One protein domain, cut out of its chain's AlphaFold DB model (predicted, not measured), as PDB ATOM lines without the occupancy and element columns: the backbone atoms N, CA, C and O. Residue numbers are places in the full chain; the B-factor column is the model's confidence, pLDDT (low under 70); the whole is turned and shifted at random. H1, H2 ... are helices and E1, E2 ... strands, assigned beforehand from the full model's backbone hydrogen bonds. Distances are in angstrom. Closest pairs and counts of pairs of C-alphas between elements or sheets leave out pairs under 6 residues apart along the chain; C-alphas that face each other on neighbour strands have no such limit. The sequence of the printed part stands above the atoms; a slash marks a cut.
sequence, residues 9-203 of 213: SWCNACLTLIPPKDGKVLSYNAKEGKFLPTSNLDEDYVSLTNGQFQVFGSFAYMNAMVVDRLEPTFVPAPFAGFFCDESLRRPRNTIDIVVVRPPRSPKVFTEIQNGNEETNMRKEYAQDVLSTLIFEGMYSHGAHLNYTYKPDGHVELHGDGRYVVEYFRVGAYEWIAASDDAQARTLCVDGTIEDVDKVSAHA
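This is residues 9 to 203 of the 213 residues of the protein "Structural maintenance of chromosome protein 3" of Malassezia pachydermatis (UniProt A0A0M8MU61). Two sheets stand face to face as a sandwich, the strands of the one crossing those of the other at 41 degrees: a five-stranded sheet, E3 E2 E9 E6 E5, and a four-stranded one, E4 E1 E10 E13. The long helix H2 and the small H3 only graze the five-stranded sheet, H1 folds back along the first part of H2 as a helical hairpin, the small strand hairpin E7 E8 sits beside H2, and another, E11 E12, lies out past the edge strand E5. The printed part has 195 residues with three named helices and thirteen named strands, in the order E1 E2 E3 E4 E5 E6 H1 H2 H3 E7 E8 E9 E10 E11 E12 E13; each sheet is antiparallel throughout, and the class is mixed, helices and strands. The whole is compact and rounded, with a radius of gyration of the C-alphas of 16.0 A and spans of 45 by 37 by 34 A.

The largest sheet holds E3, residues 34 to 37, E2, residues 26 to 29, E9, residues 165 to 170 and 16.0 A long, E6, residues 95 to 100 and 16.6 A, and E5, residues 61 to 65 and 12.6 A. The second holds E4, residues 53 to 59 and 15.9 A, E1, residues 11 to 18 and 20.9 A, E10, residues 172 to 177 and 16.9 A, and E13, residues 198 to 202 and 13.8 A. E1 begins with C-alpha 11 at (19.315, -23.900, 43.483), and E13 ends with C-alpha 202 at (27.410, -4.100, 36.642). H1 is residues 106 to 113, 10.6 A, and H3 is residues 143 to 146. H2, residues 118 to 138, runs 25.7 A from C-alpha 118 at (19.271, -34.794, 48.714), with a kink of 33 degrees near residue 125. The short strands are E7, residues 147 to 149, E8, residues 155 to 157, E11, residues 186 to 189, and E12, residues 192 to 195.

The five-stranded sheet is strongly twisted, with edge strands E3 and E5. Within it E9 and E6 are antiparallel at 157 degrees, with N 97 and O 168 within hydrogen-bond range at 2.8 A. E5 and E6 form a hairpin, with N 63 and O 98 at 2.9 A, and E2 and E3 another, with N 27 and O 36 at 2.8 A. E2 and E9 are antiparallel, with N 28 and O 167 at 2.8 A. The facing parts of the two sheets are 10.3 A centre to centre. In the second sheet, also strongly twisted, the antiparallel neighbours E1 and E4 have N 15 and O 55 within hydrogen-bond range at 2.9 A, the antiparallel neighbours E1 and E10 have N 16 and O 174 within that range at 2.8 A, and the antiparallel neighbours E10 and E13 have N 175 and O 199 within it at 2.9 A. H2 only grazes the five-stranded sheet with residues 129 to 133, and H3 with residues 144 to 146. With residues 118 to 125 alone H2 touches H1, at a shallow tilt of 22 degrees, opposite ways; the closest C-alphas, of Val 108 and Met 121, are 6.7 A apart. With residues 133 to 138 alone H2 touches H3, the closest C-alphas, of Gly 137 and His 144, being 3.8 A apart. The closest C-alphas of H2 and E8, Val 129 and Val 155, are 6.3 A apart. E7 and E8 form a hairpin, with N 148 and O 156 at 2.9 A, and so do E11 and E12, with N 187 and O 194 at 2.9 A. E5 and E11 are near each other, with 5 pairs of C-alphas within 10 A. Every O i to N i+4 pair is within hydrogen-bond range in H1, 14 of 17 are in H2, and H3 is too short for such a pair.

The two C-alphas farthest apart, those of Glu 86 and Gly 115, are 46.2 A apart. The printed part has no cut. The long links are E3 to E4, residues 38 to 52, and E5 to E6, residues 66 to 94. Residues 46 to 47 pair antiparallel with residues 53 to 54 of E4. The mean pLDDT of the printed part is 92.2, and residues 39 to 43 are under 70.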
ATOM      1  N   SER A   9      15.770 -24.825  50.304       84.81
ATOM      2  CA  SER A   9      15.877 -24.832  48.848       84.81
ATOM      3  C   SER A   9      17.321 -24.596  48.428       84.81
ATOM      4  O   SER A   9      17.906 -23.560  48.731       84.81
ATOM      5  N   TRP A  10      17.896 -25.555  47.709       91.94
ATOM      6  CA  TRP A  10      19.153 -25.360  46.992       91.94
ATOM      7  C   TRP A  10      18.829 -25.163  45.522       91.94
ATOM      8  O   TRP A  10      17.998 -25.896  44.984       91.94
ATOM      9  N   CYS A  11      19.472 -24.182  44.899       92.44
ATOM     10  CA  CYS A  11      19.315 -23.900  43.483       92.44
ATOM     11  C   CYS A  11      20.620 -24.166  42.731       92.44
ATOM     12  O   CYS A  11      21.710 -23.824  43.193       92.44
ATOM     13  N   ASN A  12      20.512 -24.792  41.567       94.88
ATOM     14  CA  ASN A  12      21.629 -25.055  40.678       94.88
ATOM     15  C   ASN A  12      21.765 -23.918  39.669       94.88
ATOM     16  O   ASN A  12      20.814 -23.553  38.976       94.88
ATOM     17  N   ALA A  13      22.967 -23.358  39.579       95.88
ATOM     18  CA  ALA A  13      23.241 -22.239  38.691       95.88
ATOM     19  C   ALA A  13      24.718 -22.159  38.289       95.88
ATOM     20  O   ALA A  13      25.587 -22.861  38.817       95.88
ATOM     21  N   CYS A  14      24.989 -21.259  37.349       96.25
ATOM     22  CA  CYS A  14      26.318 -20.753  37.049       96.25
ATOM     23  C   CYS A  14      26.408 -19.285  37.469       96.25
ATOM     24  O   CYS A  14      25.673 -18.437  36.959       96.25
ATOM     25  N   LEU A  15      27.340 -18.987  38.372       97.06
ATOM     26  CA  LEU A  15      27.713 -17.633  38.756       97.06
ATOM     27  C   LEU A  15      29.051 -17.278  38.105       97.06
ATOM     28  O   LEU A  15      30.080 -17.869  38.425       97.06
ATOM     29  N   THR A  16      29.052 -16.281  37.226       96.88
ATOM     30  CA  THR A  16      30.278 -15.694  36.675       96.88
ATOM     31  C   THR A  16      30.613 -14.408  37.427       96.88
ATOM     32  O   THR A  16      29.832 -13.459  37.443       96.88
ATOM     33  N   LEU A  17      31.794 -14.370  38.034       96.94
ATOM     34  CA  LEU A  17      32.370 -13.228  38.734       96.94
ATOM     35  C   LEU A  17      33.275 -12.457  37.772       96.94
ATOM     36  O   LEU A  17      34.213 -13.024  37.206       96.94
ATOM     37  N   ILE A  18      33.011 -11.163  37.592       96.44
ATOM     38  CA  ILE A  18      33.682 -10.340  36.582       96.44
ATOM     39  C   ILE A  18      34.496  -9.236  37.269       96.44
ATOM     40  O   ILE A  18      33.950  -8.504  38.102       96.44
ATOM     41  N   PRO A  19      35.793  -9.074  36.946       95.56
ATOM     42  CA  PRO A  19      36.621  -8.057  37.583       95.56
ATOM     43  C   PRO A  19      36.132  -6.636  37.245       95.56
ATOM     44  O   PRO A  19      35.518  -6.417  36.197       95.56
ATOM     45  N   PRO A  20      36.404  -5.640  38.107       94.44
ATOM     46  CA  PRO A  20      36.248  -4.239  37.728       94.44
ATOM     47  C   PRO A  20      37.246  -3.877  36.619       94.44
ATOM     48  O   PRO A  20      38.274  -4.535  36.466       94.44
ATOM     49  N   LYS A  21      36.949  -2.811  35.863       88.75
ATOM     50  CA  LYS A  21      37.663  -2.417  34.633       88.75
ATOM     51  C   LYS A  21      39.195  -2.439  34.752       88.75
ATOM     52  O   LYS A  21      39.854  -2.916  33.837       88.75
ATOM     53  N   ASP A  22      39.728  -1.977  35.882       84.50
ATOM     54  CA  ASP A  22      41.169  -1.859  36.136       84.50
ATOM     55  C   ASP A  22      41.621  -2.687  37.357       84.50
ATOM     56  O   ASP A  22      42.564  -2.323  38.058       84.50
ATOM     57  N   GLY A  23      40.930  -3.791  37.664       91.19
ATOM     58  CA  GLY A  23      41.225  -4.594  38.851       91.19
ATOM     59  C   GLY A  23      41.071  -6.097  38.656       91.19
ATOM     60  O   GLY A  23      41.117  -6.627  37.550       91.19
ATOM     61  N   LYS A  24      40.935  -6.802  39.778       93.88
ATOM     62  CA  LYS A  24      40.774  -8.258  39.841       93.88
ATOM     63  C   LYS A  24      39.523  -8.588  40.641       93.88
ATOM     64  O   LYS A  24      39.092  -7.779  41.461       93.88
ATOM     65  N   VAL A  25      38.975  -9.783  40.436       95.00
ATOM     66  CA  VAL A  25      38.057 -10.364  41.420       95.00
ATOM     67  C   VAL A  25      38.850 -10.609  42.702       95.00
ATOM     68  O   VAL A  25      39.975 -11.125  42.656       95.00
ATOM     69  N   LEU A  26      38.291 -10.170  43.826       95.38
ATOM     70  CA  LEU A  26      38.874 -10.385  45.142       95.38
ATOM     71  C   LEU A  26      37.968 -11.304  45.956       95.38
ATOM     72  O   LEU A  26      36.748 -11.199  45.860       95.38
ATOM     73  N   SER A  27      38.554 -12.145  46.797       94.88
ATOM     74  CA  SER A  27      37.855 -12.921  47.818       94.88
ATOM     75  C   SER A  27      38.322 -12.494  49.204       94.88
ATOM     76  O   SER A  27      39.504 -12.213  49.423       94.88
ATOM     77  N   TYR A  28      37.396 -12.412  50.151       95.88
ATOM     78  CA  TYR A  28      37.737 -12.142  51.539       95.88
ATOM     79  C   TYR A  28      38.379 -13.380  52.167       95.88
ATOM     80  O   TYR A  28      37.817 -14.474  52.135       95.88
ATOM     81  N   ASN A  29      39.556 -13.196  52.755       93.50
ATOM     82  CA  ASN A  29      40.209 -14.192  53.586       93.50
ATOM     83  C   ASN A  29      40.014 -13.779  55.046       93.50
ATOM     84  O   ASN A  29      40.651 -12.835  55.513       93.50
ATOM     85  N   ALA A  30      39.136 -14.481  55.760       93.00
ATOM     86  CA  ALA A  30      38.820 -14.160  57.148       93.00
ATOM     87  C   ALA A  30      39.989 -14.425  58.114       93.00
ATOM     88  O   ALA A  30      40.115 -13.717  59.107       93.00
ATOM     89  N   LYS A  31      40.893 -15.364  57.797       92.00
ATOM     90  CA  LYS A  31      42.104 -15.626  58.594       92.00
ATOM     91  C   LYS A  31      43.078 -14.455  58.541       92.00
ATOM     92  O   LYS A  31      43.682 -14.100  59.546       92.00
ATOM     93  N   GLU A  32      43.238 -13.870  57.357       92.62
ATOM     94  CA  GLU A  32      44.113 -12.718  57.138       92.62
ATOM     95  C   GLU A  32      43.401 -11.369  57.325       92.62
ATOM     96  O   GLU A  32      44.058 -10.330  57.307       92.62
ATOM     97  N   GLY A  33      42.074 -11.373  57.476       94.06
ATOM     98  CA  GLY A  33      41.265 -10.171  57.652       94.06
ATOM     99  C   GLY A  33      41.361  -9.193  56.481       94.06
ATOM    100  O   GLY A  33      41.401  -7.989  56.706       94.06
ATOM    101  N   LYS A  34      41.464  -9.681  55.236       95.00
ATOM    102  CA  LYS A  34      41.600  -8.827  54.041       95.00
ATOM    103  C   LYS A  34      41.069  -9.475  52.771       95.00
ATOM    104  O   LYS A  34      40.974 -10.695  52.657       95.00
ATOM    105  N   PHE A  35      40.776  -8.635  51.785       94.75
ATOM    106  CA  PHE A  35      40.476  -9.066  50.424       94.75
ATOM    107  C   PHE A  35      41.763  -9.386  49.663       94.75
ATOM    108  O   PHE A  35      42.675  -8.560  49.584       94.75
ATOM    109  N   LEU A  36      41.822 -10.579  49.081       93.19
ATOM    110  CA  LEU A  36      42.956 -11.074  48.308       93.19
ATOM    111  C   LEU A  36      42.522 -11.388  46.874       93.19
ATOM    112  O   LEU A  36      41.367 -11.754  46.659       93.19
ATOM    113  N   PRO A  37      43.417 -11.283  45.875       91.69
ATOM    114  CA  PRO A  37      43.116 -11.750  44.531       91.69
ATOM    115  C   PRO A  37      42.685 -13.220  44.513       91.69
ATOM    116  O   PRO A  37      43.381 -14.103  45.012       91.69
ATOM    117  N   THR A  38      41.569 -13.468  43.839       84.19
ATOM    118  CA  THR A  38      40.916 -14.770  43.623       84.19
ATOM    119  C   THR A  38      41.779 -15.765  42.814       84.19
ATOM    120  O   THR A  38      41.420 -16.922  42.646       84.19
ATOM    121  N   SER A  39      42.984 -15.372  42.377       67.25
ATOM    122  CA  SER A  39      43.966 -16.255  41.726       67.25
ATOM    123  C   SER A  39      44.568 -17.337  42.638       67.25
ATOM    124  O   SER A  39      45.309 -18.178  42.143       67.25
ATOM    125  N   ASN A  40      44.270 -17.313  43.942       53.62
ATOM    126  CA  ASN A  40      44.734 -18.293  44.936       53.62
ATOM    127  C   ASN A  40      43.645 -19.307  45.335       53.62
ATOM    128  O   ASN A  40      43.709 -19.871  46.425       53.62
ATOM    129  N   LEU A  41      42.595 -19.463  44.532       55.69
ATOM    130  CA  LEU A  41      41.417 -20.213  44.951       55.69
ATOM    131  C   LEU A  41      41.507 -21.723  44.694       55.69
ATOM    132  O   LEU A  41      42.185 -22.171  43.776       55.69
ATOM    133  N   ASP A  42      40.787 -22.452  45.554       61.94
ATOM    134  CA  ASP A  42      40.493 -23.892  45.528       61.94
ATOM    135  C   ASP A  42      40.106 -24.439  44.137       61.94
ATOM    136  O   ASP A  42      39.704 -23.698  43.243       61.94
ATOM    137  N   GLU A  43      40.112 -25.766  43.989       65.25
ATOM    138  CA  GLU A  43      39.674 -26.492  42.778       65.25
ATOM    139  C   GLU A  43      38.209 -26.212  42.358       65.25
ATOM    140  O   GLU A  43      37.794 -26.565  41.256       65.25
ATOM    141  N   ASP A  44      37.424 -25.543  43.206       78.94
ATOM    142  CA  ASP A  44      36.005 -25.233  42.999       78.94
ATOM    143  C   ASP A  44      35.713 -24.172  41.915       78.94
ATOM    144  O   ASP A  44      34.542 -23.938  41.602       78.94
ATOM    145  N   TYR A  45      36.727 -23.481  41.385       86.31
ATOM    146  CA  TYR A  45      36.543 -22.312  40.516       86.31
ATOM    147  C   TYR A  45      37.168 -22.516  39.140       86.31
ATOM    148  O   TYR A  45      38.334 -22.886  39.012       86.31
ATOM    149  N   VAL A  46      36.424 -22.159  38.094       88.75
ATOM    150  CA  VAL A  46      36.944 -22.165  36.723       88.75
ATOM    151  C   VAL A  46      37.412 -20.758  36.361       88.75
ATOM    152  O   VAL A  46      36.602 -19.850  36.171       88.75
ATOM    153  N   SER A  47      38.729 -20.564  36.279       88.31
ATOM    154  CA  SER A  47      39.331 -19.307  35.818       88.31
ATOM    155  C   SER A  47      39.194 -19.160  34.300       88.31
ATOM    156  O   SER A  47      39.523 -20.080  33.548       88.31
ATOM    157  N   LEU A  48      38.738 -17.994  33.843       87.50
ATOM    158  CA  LEU A  48      38.613 -17.648  32.428       87.50
ATOM    159  C   LEU A  48      39.747 -16.708  31.982       87.50
ATOM    160  O   LEU A  48      40.381 -16.013  32.778       87.50
ATOM    161  N   THR A  49      39.993 -16.645  30.671       80.06
ATOM    162  CA  THR A  49      41.143 -15.942  30.059       80.06
ATOM    163  C   THR A  49      41.191 -14.429  30.297       80.06
ATOM    164  O   THR A  49      42.227 -13.805  30.086       80.06
ATOM    165  N   ASN A  50      40.097 -13.828  30.754       84.50
ATOM    166  CA  ASN A  50      39.939 -12.394  31.006       84.50
ATOM    167  C   ASN A  50      39.915 -12.040  32.508       84.50
ATOM    168  O   ASN A  50      39.472 -10.951  32.874       84.50
ATOM    169  N   GLY A  51      40.358 -12.952  33.380       87.50
ATOM    170  CA  GLY A  51      40.348 -12.748  34.833       87.50
ATOM    171  C   GLY A  51      38.958 -12.855  35.466       87.50
ATOM    172  O   GLY A  51      38.791 -12.466  36.623       87.50
ATOM    173  N   GLN A  52      37.971 -13.350  34.714       92.62
ATOM    174  CA  GLN A  52      36.684 -13.782  35.248       92.62
ATOM    175  C   GLN A  52      36.811 -15.168  35.881       92.62
ATOM    176  O   GLN A  52      37.686 -15.955  35.519       92.62
ATOM    177  N   PHE A  53      35.898 -15.472  36.795       92.81
ATOM    178  CA  PHE A  53      35.816 -16.773  37.450       92.81
ATOM    179  C   PHE A  53      34.392 -17.288  37.366       92.81
ATOM    180  O   PHE A  53      33.454 -16.519  37.567       92.81
ATOM    181  N   GLN A  54      34.224 -18.576  37.097       93.56
ATOM    182  CA  GLN A  54      32.924 -19.231  37.141       93.56
ATOM    183  C   GLN A  54      32.836 -20.179  38.325       93.56
ATOM    184  O   GLN A  54      33.767 -20.932  38.615       93.56
ATOM    185  N   VAL A  55      31.683 -20.128  38.981       92.88
ATOM    186  CA  VAL A  55      31.280 -21.020  40.060       92.88
ATOM    187  C   VAL A  55      30.032 -21.747  39.592       92.88
ATOM    188  O   VAL A  55      29.004 -21.122  39.328       92.88
ATOM    189  N   PHE A  56      30.131 -23.065  39.488       91.88
ATOM    190  CA  PHE A  56      29.023 -23.932  39.107       91.88
ATOM    191  C   PHE A  56      28.579 -24.767  40.304       91.88
ATOM    192  O   PHE A  56      29.403 -25.178  41.125       91.88
ATOM    193  N   GLY A  57      27.283 -25.060  40.373       91.38
ATOM    194  CA  GLY A  57      26.737 -26.056  41.291       91.38
ATOM    195  C   GLY A  57      25.574 -25.528  42.113       91.38
ATOM    196  O   GLY A  57      24.865 -24.619  41.687       91.38
ATOM    197  N   SER A  58      25.384 -26.136  43.283       93.50
ATOM    198  CA  SER A  58      24.264 -25.843  44.173       93.50
ATOM    199  C   SER A  58      24.582 -24.688  45.120       93.50
ATOM    200  O   SER A  58      25.600 -24.689  45.822       93.50
ATOM    201  N   PHE A  59      23.665 -23.730  45.180       94.88
ATOM    202  CA  PHE A  59      23.693 -22.562  46.046       94.88
ATOM    203  C   PHE A  59      22.514 -22.650  47.014       94.88
ATOM    204  O   PHE A  59      21.374 -22.835  46.599       94.88
ATOM    205  N   ALA A  60      22.781 -22.510  48.308       94.50
ATOM    206  CA  ALA A  60      21.726 -22.322  49.307       94.50
ATOM    207  C   ALA A  60      21.460 -20.838  49.575       94.50
ATOM    208  O   ALA A  60      20.381 -20.456  50.019       94.50
ATOM    209  N   TYR A  61      22.463 -19.998  49.327       93.44
ATOM    210  CA  TYR A  61      22.368 -18.560  49.498       93.44
ATOM    211  C   TYR A  61      23.313 -17.869  48.518       93.44
ATOM    212  O   TYR A  61      24.487 -18.231  48.417       93.44
ATOM    213  N   MET A  62      22.807 -16.870  47.803       94.25
ATOM    214  CA  MET A  62      23.591 -15.970  46.965       94.25
ATOM    215  C   MET A  62      22.979 -14.583  47.094       94.25
ATOM    216  O   MET A  62      21.769 -14.421  46.937       94.25
ATOM    217  N   ASN A  63      23.804 -13.592  47.414       95.44
ATOM    218  CA  ASN A  63      23.366 -12.211  47.496       95.44
ATOM    219  C   ASN A  63      24.388 -11.272  46.857       95.44
ATOM    220  O   ASN A  63      25.587 -11.384  47.119       95.44
ATOM    221  N   ALA A  64      23.902 -10.345  46.037       96.94
ATOM    222  CA  ALA A  64      24.692  -9.297  45.416       96.94
ATOM    223  C   ALA A  64      24.393  -7.958  46.095       96.94
ATOM    224  O   ALA A  64      23.319  -7.385  45.939       96.94
ATOM    225  N   MET A  65      25.368  -7.455  46.843       95.81
ATOM    226  CA  MET A  65      25.185  -6.387  47.813       95.81
ATOM    227  C   MET A  65      25.981  -5.137  47.432       95.81
ATOM    228  O   MET A  65      27.189  -5.175  47.179       95.81
ATOM    229  N   VAL A  66      25.296  -3.994  47.442       94.88
ATOM    230  CA  VAL A  66      25.910  -2.655  47.371       94.88
ATOM    231  C   VAL A  66      25.818  -1.892  48.698       94.88
ATOM    232  O   VAL A  66      26.456  -0.849  48.845       94.88
ATOM    233  N   VAL A  67      25.074  -2.435  49.660       94.06
ATOM    234  CA  VAL A  67      24.915  -1.961  51.043       94.06
ATOM    235  C   VAL A  67      25.265  -3.091  52.010       94.06
ATOM    236  O   VAL A  67      25.287  -4.252  51.607       94.06
ATOM    237  N   ASP A  68      25.545  -2.785  53.276       94.88
ATOM    238  CA  ASP A  68      25.899  -3.807  54.270       94.88
ATOM    239  C   ASP A  68      24.706  -4.564  54.854       94.88
ATOM    240  O   ASP A  68      24.869  -5.699  55.310       94.88
ATOM    241  N   ARG A  69      23.520  -3.947  54.842       94.12
ATOM    242  CA  ARG A  69      22.330  -4.404  55.570       94.12
ATOM    243  C   ARG A  69      21.097  -4.481  54.687       94.12
ATOM    244  O   ARG A  69      20.896  -3.615  53.842       94.12
ATOM    245  N   LEU A  70      20.248  -5.477  54.946       92.00
ATOM    246  CA  LEU A  70      18.879  -5.531  54.400       92.00
ATOM    247  C   LEU A  70      17.828  -5.122  55.437       92.00
ATOM    248  O   LEU A  70      16.749  -4.666  55.079       92.00
ATOM    249  N   GLU A  71      18.164  -5.238  56.722       90.81
ATOM    250  CA  GLU A  71      17.355  -4.794  57.858       90.81
ATOM    251  C   GLU A  71      18.283  -4.186  58.924       90.81
ATOM    252  O   GLU A  71      19.487  -4.456  58.897       90.81
ATOM    253  N   PRO A  72      17.780  -3.390  59.890       90.81
ATOM    254  CA  PRO A  72      18.630  -2.682  60.847       90.81
ATOM    255  C   PRO A  72      19.647  -3.554  61.578       90.81
ATOM    256  O   PRO A  72      20.717  -3.054  61.895       90.81
ATOM    257  N   THR A  73      19.357  -4.828  61.836       92.44
ATOM    258  CA  THR A  73      20.264  -5.756  62.532       92.44
ATOM    259  C   THR A  73      20.802  -6.875  61.642       92.44
ATOM    260  O   THR A  73      21.727  -7.563  62.059       92.44
ATOM    261  N   PHE A  74      20.282  -7.047  60.424       94.62
ATOM    262  CA  PHE A  74      20.685  -8.118  59.513       94.62
ATOM    263  C   PHE A  74      21.780  -7.639  58.552       94.62
ATOM    264  O   PHE A  74      21.508  -6.860  57.631       94.62
ATOM    265  N   VAL A  75      23.017  -8.104  58.769       96.31
ATOM    266  CA  VAL A  75      24.240  -7.614  58.107       96.31
ATOM    267  C   VAL A  75      24.890  -8.704  57.230       96.31
ATOM    268  O   VAL A  75      25.898  -9.295  57.622       96.31
ATOM    269  N   PRO A  76      24.357  -9.011  56.033       95.81
ATOM    270  CA  PRO A  76      24.930 -10.041  55.163       95.81
ATOM    271  C   PRO A  76      26.277  -9.645  54.536       95.81
ATOM    272  O   PRO A  76      27.095 -10.528  54.283       95.81
ATOM    273  N   ALA A  77      26.534  -8.352  54.299       97.25
ATOM    274  CA  ALA A  77      27.744  -7.865  53.626       97.25
ATOM    275  C   ALA A  77      28.460  -6.779  54.455       97.25
ATOM    276  O   ALA A  77      28.479  -5.615  54.057       97.25
ATOM    277  N   PRO A  78      29.067  -7.117  55.608       96.56
ATOM    278  CA  PRO A  78      29.591  -6.137  56.572       96.56
ATOM    279  C   PRO A  78      30.595  -5.122  56.004       96.56
ATOM    280  O   PRO A  78      30.775  -4.058  56.590       96.56
ATOM    281  N   PHE A  79      31.232  -5.407  54.864       97.06
ATOM    282  CA  PHE A  79      32.220  -4.523  54.239       97.06
ATOM    283  C   PHE A  79      31.654  -3.620  53.134       97.06
ATOM    284  O   PHE A  79      32.374  -2.768  52.608       97.06
ATOM    285  N   ALA A  80      30.375  -3.772  52.781       94.19
ATOM    286  CA  ALA A  80      29.708  -2.946  51.777       94.19
ATOM    287  C   ALA A  80      29.242  -1.581  52.317       94.19
ATOM    288  O   ALA A  80      28.888  -0.698  51.532       94.19
ATOM    289  N   GLY A  81      29.245  -1.409  53.640       86.94
ATOM    290  CA  GLY A  81      28.767  -0.223  54.343       86.94
ATOM    291  C   GLY A  81      29.883   0.692  54.840       86.94
ATOM    292  O   GLY A  81      31.073   0.462  54.638       86.94
ATOM    293  N   PHE A  82      29.488   1.765  55.524       85.50
ATOM    294  CA  PHE A  82      30.431   2.757  56.047       85.50
ATOM    295  C   PHE A  82      31.084   2.337  57.375       85.50
ATOM    296  O   PHE A  82      32.195   2.773  57.670       85.50
ATOM    297  N   PHE A  83      30.418   1.486  58.159       85.50
ATOM    298  CA  PHE A  83      30.813   1.138  59.531       85.50
ATOM    299  C   PHE A  83      31.973   0.138  59.642       85.50
ATOM    300  O   PHE A  83      32.380  -0.189  60.755       85.50
ATOM    301  N   CYS A  84      32.507  -0.357  58.526       90.94
ATOM    302  CA  CYS A  84      33.683  -1.218  58.532       90.94
ATOM    303  C   CYS A  84      34.992  -0.418  58.519       90.94
ATOM    304  O   CYS A  84      35.010   0.784  58.231       90.94
ATOM    305  N   ASP A  85      36.097  -1.124  58.764       92.25
ATOM    306  CA  ASP A  85      37.444  -0.614  58.517       92.25
ATOM    307  C   ASP A  85      37.563  -0.084  57.077       92.25
ATOM    308  O   ASP A  85      37.060  -0.693  56.125       92.25
ATOM    309  N   GLU A  86      38.217   1.065  56.912       91.81
ATOM    310  CA  GLU A  86      38.375   1.726  55.616       91.81
ATOM    311  C   GLU A  86      39.123   0.852  54.601       91.81
ATOM    312  O   GLU A  86      38.774   0.856  53.421       91.81
ATOM    313  N   SER A  87      40.081   0.043  55.057       92.69
ATOM    314  CA  SER A  87      40.826  -0.896  54.211       92.69
ATOM    315  C   SER A  87      39.965  -2.047  53.676       92.69
ATOM    316  O   SER A  87      40.276  -2.621  52.631       92.69
ATOM    317  N   LEU A  88      38.866  -2.373  54.363       95.38
ATOM    318  CA  LEU A  88      37.921  -3.416  53.960       95.38
ATOM    319  C   LEU A  88      36.744  -2.865  53.160       95.38
ATOM    320  O   LEU A  88      36.107  -3.614  52.410       95.38
ATOM    321  N   ARG A  89      36.477  -1.564  53.276       95.62
ATOM    322  CA  ARG A  89      35.324  -0.896  52.675       95.62
ATOM    323  C   ARG A  89      35.232  -1.131  51.171       95.62
ATOM    324  O   ARG A  89      36.218  -1.059  50.439       95.62
ATOM    325  N   ARG A  90      34.013  -1.401  50.703       94.56
ATOM    326  CA  ARG A  90      33.708  -1.613  49.286       94.56
ATOM    327  C   ARG A  90      33.994  -0.359  48.449       94.56
ATOM    328  O   ARG A  90      33.404   0.692  48.706       94.56
ATOM    329  N   PRO A  91      34.844  -0.457  47.411       92.88
ATOM    330  CA  PRO A  91      34.985   0.577  46.396       92.88
ATOM    331  C   PRO A  91      33.671   0.840  45.653       92.88
ATOM    332  O   PRO A  91      32.854  -0.051  45.429       92.88
ATOM    333  N   ARG A  92      33.471   2.079  45.203       89.44
ATOM    334  CA  ARG A  92      32.214   2.522  44.569       89.44
ATOM    335  C   ARG A  92      31.857   1.745  43.301       89.44
ATOM    336  O   ARG A  92      30.679   1.537  43.030       89.44
ATOM    337  N   ASN A  93      32.866   1.309  42.556       92.19
ATOM    338  CA  ASN A  93      32.749   0.601  41.285       92.19
ATOM    339  C   ASN A  93      32.740  -0.933  41.428       92.19
ATOM    340  O   ASN A  93      33.016  -1.629  40.450       92.19
ATOM    341  N   THR A  94      32.447  -1.467  42.618       95.81
ATOM    342  CA  THR A  94      32.352  -2.917  42.843       95.81
ATOM    343  C   THR A  94      31.039  -3.329  43.502       95.81
ATOM    344  O   THR A  94      30.364  -2.514  44.120       95.81
ATOM    345  N   ILE A  95      30.692  -4.606  43.412       97.19
ATOM    346  CA  ILE A  95      29.583  -5.279  44.092       97.19
ATOM    347  C   ILE A  95      30.205  -6.329  45.011       97.19
ATOM    348  O   ILE A  95      31.166  -6.998  44.616       97.19
ATOM    349  N   ASP A  96      29.672  -6.465  46.217       98.00
ATOM    350  CA  ASP A  96      30.062  -7.532  47.128       98.00
ATOM    351  C   ASP A  96      29.106  -8.722  46.929       98.00
ATOM    352  O   ASP A  96      27.892  -8.556  46.984       98.00
ATOM    353  N   ILE A  97      29.636  -9.912  46.642       97.88
ATOM    354  CA  ILE A  97      28.855 -11.136  46.416       97.88
ATOM    355  C   ILE A  97      29.065 -12.065  47.605       97.88
ATOM    356  O   ILE A  97      30.196 -12.454  47.885       97.88
ATOM    357  N   VAL A  98      27.985 -12.430  48.289       97.56
ATOM    358  CA  VAL A  98      28.001 -13.323  49.455       97.56
ATOM    359  C   VAL A  98      27.320 -14.626  49.074       97.56
ATOM    360  O   VAL A  98      26.168 -14.620  48.645       97.56
ATOM    361  N   VAL A  99      28.034 -15.737  49.213       96.25
ATOM    362  CA  VAL A  99      27.626 -17.045  48.703       96.25
ATOM    363  C   VAL A  99      27.772 -18.112  49.786       96.25
ATOM    364  O   VAL A  99      28.744 -18.118  50.540       96.25
ATOM    365  N   VAL A 100      26.813 -19.035  49.841       96.38
ATOM    366  CA  VAL A 100      26.890 -20.272  50.628       96.38
ATOM    367  C   VAL A 100      26.543 -21.448  49.722       96.38
ATOM    368  O   VAL A 100      25.434 -21.530  49.180       96.38
ATOM    369  N   ARG A 101      27.498 -22.370  49.566       95.12
ATOM    370  CA  ARG A 101      27.359 -23.577  48.741       95.12
ATOM    371  C   ARG A 101      27.384 -24.839  49.608       95.12
ATOM    372  O   ARG A 101      28.432 -25.146  50.184       95.12
ATOM    373  N   PRO A 102      26.277 -25.598  49.672       94.75
ATOM    374  CA  PRO A 102      26.186 -26.814  50.478       94.75
ATOM    375  C   PRO A 102      27.245 -27.879  50.180       94.75
ATOM    376  O   PRO A 102      27.810 -28.399  51.143       94.75
ATOM    377  N   PRO A 103      27.627 -28.159  48.912       93.31
ATOM    378  CA  PRO A 103      28.659 -29.158  48.612       93.31
ATOM    379  C   PRO A 103      30.053 -28.855  49.188       93.31
ATOM    380  O   PRO A 103      30.931 -29.707  49.120       93.31
ATOM    381  N   ARG A 104      30.283 -27.661  49.758       93.56
ATOM    382  CA  ARG A 104      31.523 -27.340  50.484       93.56
ATOM    383  C   ARG A 104      31.563 -27.913  51.904       93.56
ATOM    384  O   ARG A 104      32.640 -27.934  52.495       93.56
ATOM    385  N   SER A 105      30.423 -28.332  52.460       95.44
ATOM    386  CA  SER A 105      30.377 -29.039  53.743       95.44
ATOM    387  C   SER A 105      30.940 -30.451  53.569       95.44
ATOM    388  O   SER A 105      30.461 -31.165  52.684       95.44
ATOM    389  N   PRO A 106      31.890 -30.898  54.414       95.12
ATOM    390  CA  PRO A 106      32.413 -32.264  54.364       95.12
ATOM    391  C   PRO A 106      31.309 -33.326  54.422       95.12
ATOM    392  O   PRO A 106      31.318 -34.260  53.628       95.12
ATOM    393  N   LYS A 107      30.310 -33.134  55.294       94.62
ATOM    394  CA  LYS A 107      29.170 -34.048  55.432       94.62
ATOM    395  C   LYS A 107      28.339 -34.109  54.153       94.62
ATOM    396  O   LYS A 107      28.126 -35.193  53.625       94.62
ATOM    397  N   VAL A 108      27.910 -32.959  53.624       94.50
ATOM    398  CA  VAL A 108      27.112 -32.912  52.384       94.50
ATOM    399  C   VAL A 108      27.892 -33.506  51.213       94.50
ATOM    400  O   VAL A 108      27.342 -34.285  50.442       94.50
ATOM    401  N   PHE A 109      29.183 -33.185  51.099       92.81
ATOM    402  CA  PHE A 109      30.045 -33.744  50.066       92.81
ATOM    403  C   PHE A 109      30.094 -35.276  50.134       92.81
ATOM    404  O   PHE A 109      29.857 -35.939  49.127       92.81
ATOM    405  N   THR A 110      30.349 -35.847  51.316       93.56
ATOM    406  CA  THR A 110      30.382 -37.303  51.515       93.56
ATOM    407  C   THR A 110      29.043 -37.962  51.192       93.56
ATOM    408  O   THR A 110      29.018 -38.980  50.503       93.56
ATOM    409  N   GLU A 111      27.929 -37.383  51.630       93.00
ATOM    410  CA  GLU A 111      26.592 -37.922  51.366       93.00
ATOM    411  C   GLU A 111      26.235 -37.908  49.866       93.00
ATOM    412  O   GLU A 111      25.693 -38.890  49.355       93.00
ATOM    413  N   ILE A 112      26.615 -36.850  49.134       90.44
ATOM    414  CA  ILE A 112      26.472 -36.787  47.669       90.44
ATOM    415  C   ILE A 112      27.317 -37.877  46.995       90.44
ATOM    416  O   ILE A 112      26.824 -38.566  46.103       90.44
ATOM    417  N   GLN A 113      28.569 -38.071  47.425       90.75
ATOM    418  CA  GLN A 113      29.443 -39.120  46.876       90.75
ATOM    419  C   GLN A 113      28.902 -40.533  47.135       90.75
ATOM    420  O   GLN A 113      29.079 -41.425  46.307       90.75
ATOM    421  N   ASN A 114      28.203 -40.728  48.253       92.19
ATOM    422  CA  ASN A 114      27.547 -41.990  48.589       92.19
ATOM    423  C   ASN A 114      26.227 -42.212  47.824       92.19
ATOM    424  O   ASN A 114      25.651 -43.294  47.918       92.19
ATOM    425  N   GLY A 115      25.754 -41.220  47.060       87.75
ATOM    426  CA  GLY A 115      24.515 -41.301  46.282       87.75
ATOM    427  C   GLY A 115      23.239 -41.222  47.126       87.75
ATOM    428  O   GLY A 115      22.195 -41.704  46.688       87.75
ATOM    429  N   ASN A 116      23.314 -40.650  48.331       86.38
ATOM    430  CA  ASN A 116      22.164 -40.524  49.225       86.38
ATOM    431  C   ASN A 116      21.177 -39.443  48.750       86.38
ATOM    432  O   ASN A 116      21.528 -38.521  48.014       86.38
ATOM    433  N   GLU A 117      19.914 -39.551  49.176       78.12
ATOM    434  CA  GLU A 117      18.859 -38.617  48.766       78.12
ATOM    435  C   GLU A 117      19.077 -37.195  49.307       78.12
ATOM    436  O   GLU A 117      19.194 -36.963  50.513       78.12
ATOM    437  N   GLU A 118      19.020 -36.209  48.410       80.94
ATOM    438  CA  GLU A 118      19.271 -34.794  48.714       80.94
ATOM    439  C   GLU A 118      18.246 -34.169  49.675       80.94
ATOM    440  O   GLU A 118      18.561 -33.238  50.416       80.94
ATOM    441  N   THR A 119      17.020 -34.694  49.723       81.06
ATOM    442  CA  THR A 119      15.916 -34.106  50.499       81.06
ATOM    443  C   THR A 119      16.207 -34.025  52.000       81.06
ATOM    444  O   THR A 119      15.896 -33.011  52.631       81.06
ATOM    445  N   ASN A 120      16.793 -35.071  52.592       83.44
ATOM    446  CA  ASN A 120      17.123 -35.068  54.021       83.44
ATOM    447  C   ASN A 120      18.355 -34.202  54.299       83.44
ATOM    448  O   ASN A 120      18.343 -33.417  55.248       83.44
ATOM    449  N   MET A 121      19.353 -34.244  53.409       89.12
ATOM    450  CA  MET A 121      20.541 -33.390  53.494       89.12
ATOM    451  C   MET A 121      20.178 -31.902  53.508       89.12
ATOM    452  O   MET A 121      20.677 -31.152  54.345       89.12
ATOM    453  N   ARG A 122      19.266 -31.480  52.622       90.69
ATOM    454  CA  ARG A 122      18.772 -30.098  52.539       90.69
ATOM    455  C   ARG A 122      18.178 -29.612  53.855       90.69
ATOM    456  O   ARG A 122      18.466 -28.498  54.283       90.69
ATOM    457  N   LYS A 123      17.366 -30.448  54.511       89.38
ATOM    458  CA  LYS A 123      16.735 -30.112  55.798       89.38
ATOM    459  C   LYS A 123      17.759 -29.996  56.918       89.38
ATOM    460  O   LYS A 123      17.729 -29.011  57.647       89.38
ATOM    461  N   GLU A 124      18.660 -30.965  57.034       91.06
ATOM    462  CA  GLU A 124      19.690 -30.958  58.076       91.06
ATOM    463  C   GLU A 124      20.642 -29.771  57.912       91.06
ATOM    464  O   GLU A 124      20.882 -29.031  58.863       91.06
ATOM    465  N   TYR A 125      21.120 -29.533  56.689       94.25
ATOM    466  CA  TYR A 125      21.989 -28.399  56.383       94.25
ATOM    467  C   TYR A 125      21.306 -27.058  56.671       94.25
ATOM    468  O   TYR A 125      21.933 -26.128  57.172       94.25
ATOM    469  N   ALA A 126      20.008 -26.957  56.383       92.12
ATOM    470  CA  ALA A 126      19.240 -25.762  56.682       92.12
ATOM    471  C   ALA A 126      19.085 -25.513  58.187       92.12
ATOM    472  O   ALA A 126      19.272 -24.388  58.646       92.12
ATOM    473  N   GLN A 127      18.748 -26.559  58.947       90.19
ATOM    474  CA  GLN A 127      18.510 -26.474  60.390       90.19
ATOM    475  C   GLN A 127      19.782 -26.194  61.187       90.19
ATOM    476  O   GLN A 127      19.714 -25.507  62.202       90.19
ATOM    477  N   ASP A 128      20.916 -26.718  60.733       91.44
ATOM    478  CA  ASP A 128      22.195 -26.580  61.416       91.44
ATOM    479  C   ASP A 128      23.006 -25.417  60.833       91.44
ATOM    480  O   ASP A 128      23.083 -24.335  61.419       91.44
ATOM    481  N   VAL A 129      23.550 -25.601  59.629       95.44
ATOM    482  CA  VAL A 129      24.488 -24.660  59.010       95.44
ATOM    483  C   VAL A 129      23.816 -23.322  58.704       95.44
ATOM    484  O   VAL A 129      24.248 -22.291  59.216       95.44
ATOM    485  N   LEU A 130      22.757 -23.303  57.888       93.75
ATOM    486  CA  LEU A 130      22.168 -22.034  57.434       93.75
ATOM    487  C   LEU A 130      21.495 -21.265  58.567       93.75
ATOM    488  O   LEU A 130      21.666 -20.050  58.644       93.75
ATOM    489  N   SER A 131      20.770 -21.957  59.447       92.44
ATOM    490  CA  SER A 131      20.157 -21.344  60.626       92.44
ATOM    491  C   SER A 131      21.213 -20.642  61.484       92.44
ATOM    492  O   SER A 131      21.060 -19.461  61.796       92.44
ATOM    493  N   THR A 132      22.335 -21.315  61.763       94.62
ATOM    494  CA  THR A 132      23.451 -20.728  62.521       94.62
ATOM    495  C   THR A 132      24.033 -19.508  61.804       94.62
ATOM    496  O   THR A 132      24.152 -18.434  62.392       94.62
ATOM    497  N   LEU A 133      24.338 -19.613  60.505       94.94
ATOM    498  CA  LEU A 133      24.890 -18.482  59.747       94.94
ATOM    499  C   LEU A 133      23.952 -17.273  59.720       94.94
ATOM    500  O   LEU A 133      24.412 -16.142  59.852       94.94
ATOM    501  N   ILE A 134      22.653 -17.494  59.515       91.62
ATOM    502  CA  ILE A 134      21.666 -16.422  59.394       91.62
ATOM    503  C   ILE A 134      21.417 -15.803  60.771       91.62
ATOM    504  O   ILE A 134      21.653 -14.606  60.949       91.62
ATOM    505  N   PHE A 135      20.974 -16.601  61.744       90.44
ATOM    506  CA  PHE A 135      20.484 -16.109  63.034       90.44
ATOM    507  C   PHE A 135      21.587 -15.767  64.030       90.44
ATOM    508  O   PHE A 135      21.426 -14.823  64.801       90.44
ATOM    509  N   GLU A 136      22.716 -16.472  63.997       91.00
ATOM    510  CA  GLU A 136      23.841 -16.203  64.899       91.00
ATOM    511  C   GLU A 136      24.965 -15.428  64.206       91.00
ATOM    512  O   GLU A 136      25.676 -14.662  64.852       91.00
ATOM    513  N   GLY A 137      25.111 -15.572  62.887       94.00
ATOM    514  CA  GLY A 137      26.140 -14.883  62.113       94.00
ATOM    515  C   GLY A 137      25.708 -13.505  61.599       94.00
ATOM    516  O   GLY A 137      26.245 -12.478  62.022       94.00
ATOM    517  N   MET A 138      24.742 -13.456  60.679       95.56
ATOM    518  CA  MET A 138      24.349 -12.217  59.990       95.56
ATOM    519  C   MET A 138      23.644 -11.220  60.918       95.56
ATOM    520  O   MET A 138      23.844 -10.013  60.772       95.56
ATOM    521  N   TYR A 139      22.878 -11.699  61.902       94.50
ATOM    522  CA  TYR A 139      22.292 -10.849  62.951       94.50
ATOM    523  C   TYR A 139      23.291 -10.416  64.038       94.50
ATOM    524  O   TYR A 139      22.980  -9.545  64.851       94.50
ATOM    525  N   SER A 140      24.509 -10.965  64.036       93.50
ATOM    526  CA  SER A 140      25.584 -10.609  64.967       93.50
ATOM    527  C   SER A 140      26.705  -9.857  64.247       93.50
ATOM    528  O   SER A 140      27.854 -10.289  64.192       93.50
ATOM    529  N   HIS A 141      26.361  -8.708  63.656       89.88
ATOM    530  CA  HIS A 141      27.316  -7.791  63.013       89.88
ATOM    531  C   HIS A 141      28.178  -8.425  61.902       89.88
ATOM    532  O   HIS A 141      29.301  -7.987  61.659       89.88
ATOM    533  N   GLY A 142      27.656  -9.440  61.208       93.62
ATOM    534  CA  GLY A 142      28.363 -10.099  60.111       93.62
ATOM    535  C   GLY A 142      29.361 -11.180  60.551       93.62
ATOM    536  O   GLY A 142      30.316 -11.471  59.830       93.62
ATOM    537  N   ALA A 143      29.158 -11.786  61.726       95.81
ATOM    538  CA  ALA A 143      30.005 -12.864  62.241       95.81
ATOM    539  C   ALA A 143      29.980 -14.143  61.378       95.81
ATOM    540  O   ALA A 143      30.892 -14.963  61.494       95.81
ATOM    541  N   HIS A 144      29.000 -14.298  60.471       97.19
ATOM    542  CA  HIS A 144      28.889 -15.429  59.530       97.19
ATOM    543  C   HIS A 144      30.164 -15.647  58.700       97.19
ATOM    544  O   HIS A 144      30.463 -16.779  58.331       97.19
ATOM    545  N   LEU A 145      30.950 -14.592  58.456       96.94
ATOM    546  CA  LEU A 145      32.212 -14.672  57.705       96.94
ATOM    547  C   LEU A 145      33.325 -15.437  58.429       96.94
ATOM    548  O   LEU A 145      34.301 -15.833  57.798       96.94
ATOM    549  N   ASN A 146      33.186 -15.640  59.739       97.06
ATOM    550  CA  ASN A 146      34.181 -16.312  60.567       97.06
ATOM    551  C   ASN A 146      33.829 -17.775  60.860       97.06
ATOM    552  O   ASN A 146      34.597 -18.444  61.553       97.06
ATOM    553  N   TYR A 147      32.696 -18.276  60.361       97.88
ATOM    554  CA  TYR A 147      32.331 -19.677  60.531       97.88
ATOM    555  C   TYR A 147      33.083 -20.574  59.547       97.88
ATOM    556  O   TYR A 147      33.187 -20.288  58.348       97.88
ATOM    557  N   THR A 148      33.551 -21.703  60.063       97.62
ATOM    558  CA  THR A 148      34.235 -22.762  59.317       97.62
ATOM    559  C   THR A 148      33.549 -24.101  59.544       97.62
ATOM    560  O   THR A 148      32.980 -24.332  60.612       97.62
ATOM    561  N   TYR A 149      33.631 -25.002  58.567       97.38
ATOM    562  CA  TYR A 149      33.156 -26.375  58.726       97.38
ATOM    563  C   TYR A 149      34.107 -27.210  59.582       97.38
ATOM    564  O   TYR A 149      35.307 -27.268  59.314       97.38
ATOM    565  N   LYS A 150      33.551 -27.940  60.540       96.94
ATOM    566  CA  LYS A 150      34.212 -29.051  61.222       96.94
ATOM    567  C   LYS A 150      34.275 -30.289  60.316       96.94
ATOM    568  O   LYS A 150      33.510 -30.383  59.351       96.94
ATOM    569  N   PRO A 151      35.123 -31.286  60.637       95.00
ATOM    570  CA  PRO A 151      35.175 -32.548  59.894       95.00
ATOM    571  C   PRO A 151      33.846 -33.317  59.836       95.00
ATOM    572  O   PRO A 151      33.611 -34.047  58.879       95.00
ATOM    573  N   ASP A 152      32.972 -33.149  60.833       93.50
ATOM    574  CA  ASP A 152      31.641 -33.772  60.900       93.50
ATOM    575  C   ASP A 152      30.552 -32.995  60.129       93.50
ATOM    576  O   ASP A 152      29.406 -33.437  60.055       93.50
ATOM    577  N   GLY A 153      30.906 -31.856  59.523       93.44
ATOM    578  CA  GLY A 153      30.010 -31.006  58.741       93.44
ATOM    579  C   GLY A 153      29.258 -29.936  59.532       93.44
ATOM    580  O   GLY A 153      28.656 -29.074  58.886       93.44
ATOM    581  N   HIS A 154      29.334 -29.945  60.868       95.25
ATOM    582  CA  HIS A 154      28.842 -28.846  61.701       95.25
ATOM    583  C   HIS A 154      29.715 -27.600  61.529       95.25
ATOM    584  O   HIS A 154      30.816 -27.659  60.975       95.25
ATOM    585  N   VAL A 155      29.249 -26.454  62.023       96.69
ATOM    586  CA  VAL A 155      30.006 -25.197  61.958       96.69
ATOM    587  C   VAL A 155      30.554 -24.782  63.319       96.69
ATOM    588  O   VAL A 155      29.999 -25.092  64.371       96.69
ATOM    589  N   GLU A 156      31.667 -24.058  63.300       96.19
ATOM    590  CA  GLU A 156      32.206 -23.354  64.464       96.19
ATOM    591  C   GLU A 156      32.793 -22.009  64.067       96.19
ATOM    592  O   GLU A 156      33.167 -21.792  62.915       96.19
ATOM    593  N   LEU A 157      32.876 -21.107  65.041       95.69
ATOM    594  CA  LEU A 157      33.482 -19.798  64.867       95.69
ATOM    595  C   LEU A 157      35.006 -19.912  64.986       95.69
ATOM    596  O   LEU A 157      35.505 -20.438  65.978       95.69
ATOM    597  N   HIS A 158      35.737 -19.369  64.011       93.31
ATOM    598  CA  HIS A 158      37.205 -19.321  63.998       93.31
ATOM    599  C   HIS A 158      37.904 -20.693  64.082       93.31
ATOM    600  O   HIS A 158      38.992 -20.790  64.648       93.31
ATOM    601  N   GLY A 159      37.297 -21.741  63.522       94.00
ATOM    602  CA  GLY A 159      37.953 -23.040  63.389       94.00
ATOM    603  C   GLY A 159      39.011 -23.061  62.283       94.00
ATOM    604  O   GLY A 159      39.209 -22.095  61.544       94.00
ATOM    605  N   ASP A 160      39.688 -24.201  62.155       93.25
ATOM    606  CA  ASP A 160      40.738 -24.422  61.147       93.25
ATOM    607  C   ASP A 160      40.199 -24.961  59.811       93.25
ATOM    608  O   ASP A 160      40.950 -25.154  58.852       93.25
ATOM    609  N   GLY A 161      38.898 -25.243  59.752       93.81
ATOM    610  CA  GLY A 161      38.250 -25.803  58.579       93.81
ATOM    611  C   GLY A 161      38.018 -24.800  57.452       93.81
ATOM    612  O   GLY A 161      38.370 -23.622  57.510       93.81
ATOM    613  N   ARG A 162      37.362 -25.276  56.393       93.44
ATOM    614  CA  ARG A 162      36.997 -24.436  55.250       93.44
ATOM    615  C   ARG A 162      35.927 -23.428  55.665       93.44
ATOM    616  O   ARG A 162      34.935 -23.813  56.284       93.44
ATOM    617  N   TYR A 163      36.096 -22.164  55.280       95.44
ATOM    618  CA  TYR A 163      35.073 -21.142  55.500       95.44
ATOM    619  C   TYR A 163      33.760 -21.517  54.818       95.44
ATOM    620  O   TYR A 163      33.739 -21.974  53.667       95.44
ATOM    621  N   VAL A 164      32.677 -21.314  55.564       96.75
ATOM    622  CA  VAL A 164      31.317 -21.649  55.142       96.75
ATOM    623  C   VAL A 164      30.809 -20.643  54.114       96.75
ATOM    624  O   VAL A 164      30.201 -21.026  53.115       96.75
ATOM    625  N   VAL A 165      31.088 -19.360  54.356       97.19
ATOM    626  CA  VAL A 165      30.673 -18.244  53.507       97.19
ATOM    627  C   VAL A 165      31.804 -17.867  52.562       97.19
ATOM    628  O   VAL A 165      32.942 -17.641  52.974       97.19
ATOM    629  N   GLU A 166      31.466 -17.747  51.288       95.81
ATOM    630  CA  GLU A 166      32.339 -17.207  50.259       95.81
ATOM    631  C   GLU A 166      31.941 -15.745  50.016       95.81
ATOM    632  O   GLU A 166      30.793 -15.452  49.688       95.81
ATOM    633  N   TYR A 167      32.878 -14.815  50.205       97.31
ATOM    634  CA  TYR A 167      32.637 -13.383  50.023       97.31
ATOM    635  C   TYR A 167      33.569 -12.859  48.940       97.31
ATOM    636  O   TYR A 167      34.785 -12.795  49.131       97.31
ATOM    637  N   PHE A 168      32.996 -12.435  47.817       97.06
ATOM    638  CA  PHE A 168      33.725 -11.859  46.696       97.06
ATOM    639  C   PHE A 168      33.465 -10.371  46.546       97.06
ATOM    640  O   PHE A 168      32.433  -9.851  46.956       97.06
ATOM    641  N   ARG A 169      34.399  -9.702  45.882       97.00
ATOM    642  CA  ARG A 169      34.265  -8.331  45.413       97.00
ATOM    643  C   ARG A 169      34.567  -8.288  43.923       97.00
ATOM    644  O   ARG A 169      35.650  -8.686  43.487       97.00
ATOM    645  N   VAL A 170      33.587  -7.825  43.155       97.38
ATOM    646  CA  VAL A 170      33.565  -7.901  41.686       97.38
ATOM    647  C   VAL A 170      33.161  -6.566  41.076       97.38
ATOM    648  O   VAL A 170      32.502  -5.769  41.727       97.38
ATOM    649  N   GLY A 171      33.512  -6.304  39.820       96.88
ATOM    650  CA  GLY A 171      32.947  -5.170  39.073       96.88
ATOM    651  C   GLY A 171      31.557  -5.472  38.513       96.88
ATOM    652  O   GLY A 171      30.733  -4.572  38.349       96.88
ATOM    653  N   ALA A 172      31.296  -6.744  38.223       96.94
ATOM    654  CA  ALA A 172      30.020  -7.232  37.731       96.94
ATOM    655  C   ALA A 172      29.847  -8.718  38.059       96.94
ATOM    656  O   ALA A 172      30.819  -9.414  38.364       96.94
ATOM    657  N   TYR A 173      28.617  -9.207  37.964       97.50
ATOM    658  CA  TYR A 173      28.339 -10.637  37.997       97.50
ATOM    659  C   TYR A 173      27.304 -11.014  36.942       97.50
ATOM    660  O   TYR A 173      26.508 -10.183  36.494       97.50
ATOM    661  N   GLU A 174      27.322 -12.283  36.564       97.62
ATOM    662  CA  GLU A 174      26.284 -12.914  35.762       97.62
ATOM    663  C   GLU A 174      25.794 -14.171  36.480       97.62
ATOM    664  O   GLU A 174      26.601 -14.974  36.940       97.62
ATOM    665  N   TRP A 175      24.479 -14.320  36.588       97.12
ATOM    666  CA  TRP A 175      23.815 -15.501  37.122       97.12
ATOM    667  C   TRP A 175      23.010 -16.153  36.005       97.12
ATOM    668  O   TRP A 175      22.215 -15.478  35.348       97.12
ATOM    669  N   ILE A 176      23.219 -17.448  35.793       97.00
ATOM    670  CA  ILE A 176      22.462 -18.256  34.837       97.00
ATOM    671  C   ILE A 176      21.858 -19.431  35.599       97.00
ATOM    672  O   ILE A 176      22.597 -20.261  36.134       97.00
ATOM    673  N   ALA A 177      20.530 -19.501  35.634       96.31
ATOM    674  CA  ALA A 177      19.806 -20.620  36.219       96.31
ATOM    675  C   ALA A 177      20.075 -21.912  35.430       96.31
ATOM    676  O   ALA A 177      20.173 -21.887  34.199       96.31
ATOM    677  N   ALA A 178      20.180 -23.052  36.117       94.56
ATOM    678  CA  ALA A 178      20.159 -24.340  35.432       94.56
ATOM    679  C   ALA A 178      18.795 -24.546  34.749       94.56
ATOM    680  O   ALA A 178      17.751 -24.187  35.291       94.56
ATOM    681  N   SER A 179      18.793 -25.124  33.545       91.44
ATOM    682  CA  SER A 179      17.579 -25.258  32.721       91.44
ATOM    683  C   SER A 179      16.487 -26.129  33.349       91.44
ATOM    684  O   SER A 179      15.324 -26.030  32.966       91.44
ATOM    685  N   ASP A 180      16.868 -27.008  34.269       90.38
ATOM    686  CA  ASP A 180      16.009 -27.930  35.009       90.38
ATOM    687  C   ASP A 180      15.697 -27.454  36.440       90.38
ATOM    688  O   ASP A 180      15.021 -28.163  37.185       90.38
ATOM    689  N   ASP A 181      16.125 -26.244  36.818       90.62
ATOM    690  CA  ASP A 181      15.922 -25.679  38.151       90.62
ATOM    691  C   ASP A 181      15.063 -24.406  38.100       90.62
ATOM    692  O   ASP A 181      15.540 -23.284  37.920       90.62
ATOM    693  N   ALA A 182      13.753 -24.579  38.290       89.12
ATOM    694  CA  ALA A 182      12.808 -23.463  38.308       89.12
ATOM    695  C   ALA A 182      13.054 -22.481  39.470       89.12
ATOM    696  O   ALA A 182      12.760 -21.292  39.346       89.12
ATOM    697  N   GLN A 183      13.610 -22.952  40.591       88.69
ATOM    698  CA  GLN A 183      13.884 -22.102  41.748       88.69
ATOM    699  C   GLN A 183      15.058 -21.159  41.470       88.69
ATOM    700  O   GLN A 183      15.021 -20.003  41.891       88.69
ATOM    701  N   ALA A 184      16.066 -21.621  40.720       92.12
ATOM    702  CA  ALA A 184      17.228 -20.826  40.324       92.12
ATOM    703  C   ALA A 184      16.881 -19.598  39.460       92.12
ATOM    704  O   ALA A 184      17.696 -18.678  39.358       92.12
ATOM    705  N   ARG A 185      15.689 -19.570  38.851       92.81
ATOM    706  CA  ARG A 185      15.188 -18.445  38.046       92.81
ATOM    707  C   ARG A 185      14.547 -17.332  38.867       92.81
ATOM    708  O   ARG A 185      14.395 -16.213  38.383       92.81
ATOM    709  N   THR A 186      14.149 -17.637  40.100       92.00
ATOM    710  CA  THR A 186      13.492 -16.672  40.981       92.00
ATOM    711  C   THR A 186      14.546 -15.838  41.697       92.00
ATOM    712  O   THR A 186      15.326 -16.369  42.489       92.00
ATOM    713  N   LEU A 187      14.543 -14.525  41.474       90.19
ATOM    714  CA  LEU A 187      15.425 -13.587  42.166       90.19
ATOM    715  C   LEU A 187      14.637 -12.481  42.871       90.19
ATOM    716  O   LEU A 187      13.497 -12.192  42.522       90.19
ATOM    717  N   CYS A 188      15.270 -11.841  43.850       91.62
ATOM    718  CA  CYS A 188      14.736 -10.669  44.532       91.62
ATOM    719  C   CYS A 188      15.667  -9.476  44.296       91.62
ATOM    720  O   CYS A 188      16.830  -9.524  44.698       91.62
ATOM    721  N   VAL A 189      15.163  -8.412  43.665       92.25
ATOM    722  CA  VAL A 189      15.872  -7.134  43.496       92.25
ATOM    723  C   VAL A 189      15.148  -6.077  44.309       92.25
ATOM    724  O   VAL A 189      14.007  -5.739  44.003       92.25
ATOM    725  N   ASP A 190      15.788  -5.573  45.364       89.06
ATOM    726  CA  ASP A 190      15.251  -4.506  46.219       89.06
ATOM    727  C   ASP A 190      13.802  -4.764  46.702       89.06
ATOM    728  O   ASP A 190      12.981  -3.854  46.803       89.06
ATOM    729  N   GLY A 191      13.473  -6.031  46.986       88.19
ATOM    730  CA  GLY A 191      12.145  -6.466  47.440       88.19
ATOM    731  C   GLY A 191      11.166  -6.863  46.328       88.19
ATOM    732  O   GLY A 191      10.069  -7.329  46.636       88.19
ATOM    733  N   THR A 192      11.548  -6.722  45.056       90.69
ATOM    734  CA  THR A 192      10.747  -7.151  43.898       90.69
ATOM    735  C   THR A 192      11.184  -8.535  43.437       90.69
ATOM    736  O   THR A 192      12.374  -8.765  43.228       90.69
ATOM    737  N   ILE A 193      10.229  -9.455  43.284       92.62
ATOM    738  CA  ILE A 193      10.496 -10.810  42.794       92.62
ATOM    739  C   ILE A 193      10.406 -10.834  41.272       92.62
ATOM    740  O   ILE A 193       9.381 -10.453  40.712       92.62
ATOM    741  N   GLU A 194      11.454 -11.336  40.630       92.81
ATOM    742  CA  GLU A 194      11.530 -11.535  39.184       92.81
ATOM    743  C   GLU A 194      11.777 -13.019  38.879       92.81
ATOM    744  O   GLU A 194      12.442 -13.716  39.648       92.81
ATOM    745  N   ASP A 195      11.256 -13.494  37.748       94.62
ATOM    746  CA  ASP A 195      11.475 -14.848  37.221       94.62
ATOM    747  C   ASP A 195      12.191 -14.745  35.868       94.62
ATOM    748  O   ASP A 195      11.581 -14.388  34.856       94.62
ATOM    749  N   VAL A 196      13.501 -15.010  35.859       93.81
ATOM    750  CA  VAL A 196      14.348 -14.911  34.662       93.81
ATOM    751  C   VAL A 196      15.421 -16.001  34.645       93.81
ATOM    752  O   VAL A 196      16.005 -16.347  35.666       93.81
ATOM    753  N   ASP A 197      15.762 -16.491  33.454       94.38
ATOM    754  CA  ASP A 197      16.801 -17.520  33.297       94.38
ATOM    755  C   ASP A 197      18.227 -16.962  33.452       94.38
ATOM    756  O   ASP A 197      19.177 -17.702  33.721       94.38
ATOM    757  N   LYS A 198      18.396 -15.649  33.248       96.00
ATOM    758  CA  LYS A 198      19.699 -14.985  33.226       96.00
ATOM    759  C   LYS A 198      19.632 -13.563  33.775       96.00
ATOM    760  O   LYS A 198      18.824 -12.755  33.324       96.00
ATOM    761  N   VAL A 199      20.569 -13.237  34.661       95.75
ATOM    762  CA  VAL A 199      20.776 -11.894  35.215       95.75
ATOM    763  C   VAL A 199      22.213 -11.464  34.976       95.75
ATOM    764  O   VAL A 199      23.141 -12.250  35.140       95.75
ATOM    765  N   SER A 200      22.406 -10.197  34.624       95.75
ATOM    766  CA  SER A 200      23.721  -9.568  34.587       95.75
ATOM    767  C   SER A 200      23.638  -8.198  35.244       95.75
ATOM    768  O   SER A 200      22.757  -7.400  34.915       95.75
ATOM    769  N   ALA A 201      24.542  -7.926  36.182       95.19
ATOM    770  CA  ALA A 201      24.589  -6.657  36.891       95.19
ATOM    771  C   ALA A 201      26.015  -6.115  36.928       95.19
ATOM    772  O   ALA A 201      26.971  -6.836  37.210       95.19
ATOM    773  N   HIS A 202      26.138  -4.812  36.680       94.56
ATOM    774  CA  HIS A 202      27.410  -4.100  36.642       94.56
ATOM    775  C   HIS A 202      27.384  -2.939  37.628       94.56
ATOM    776  O   HIS A 202      26.470  -2.109  37.585       94.56
ATOM    777  N   ALA A 203      28.418  -2.828  38.462       90.12
ATOM    778  CA  ALA A 203      28.620  -1.622  39.243       90.12
ATOM    779  C   ALA A 203      28.965  -0.467  38.297       90.12
ATOM    780  O   ALA A 203      29.908  -0.530  37.507       90.12
TER     781      ALA A 203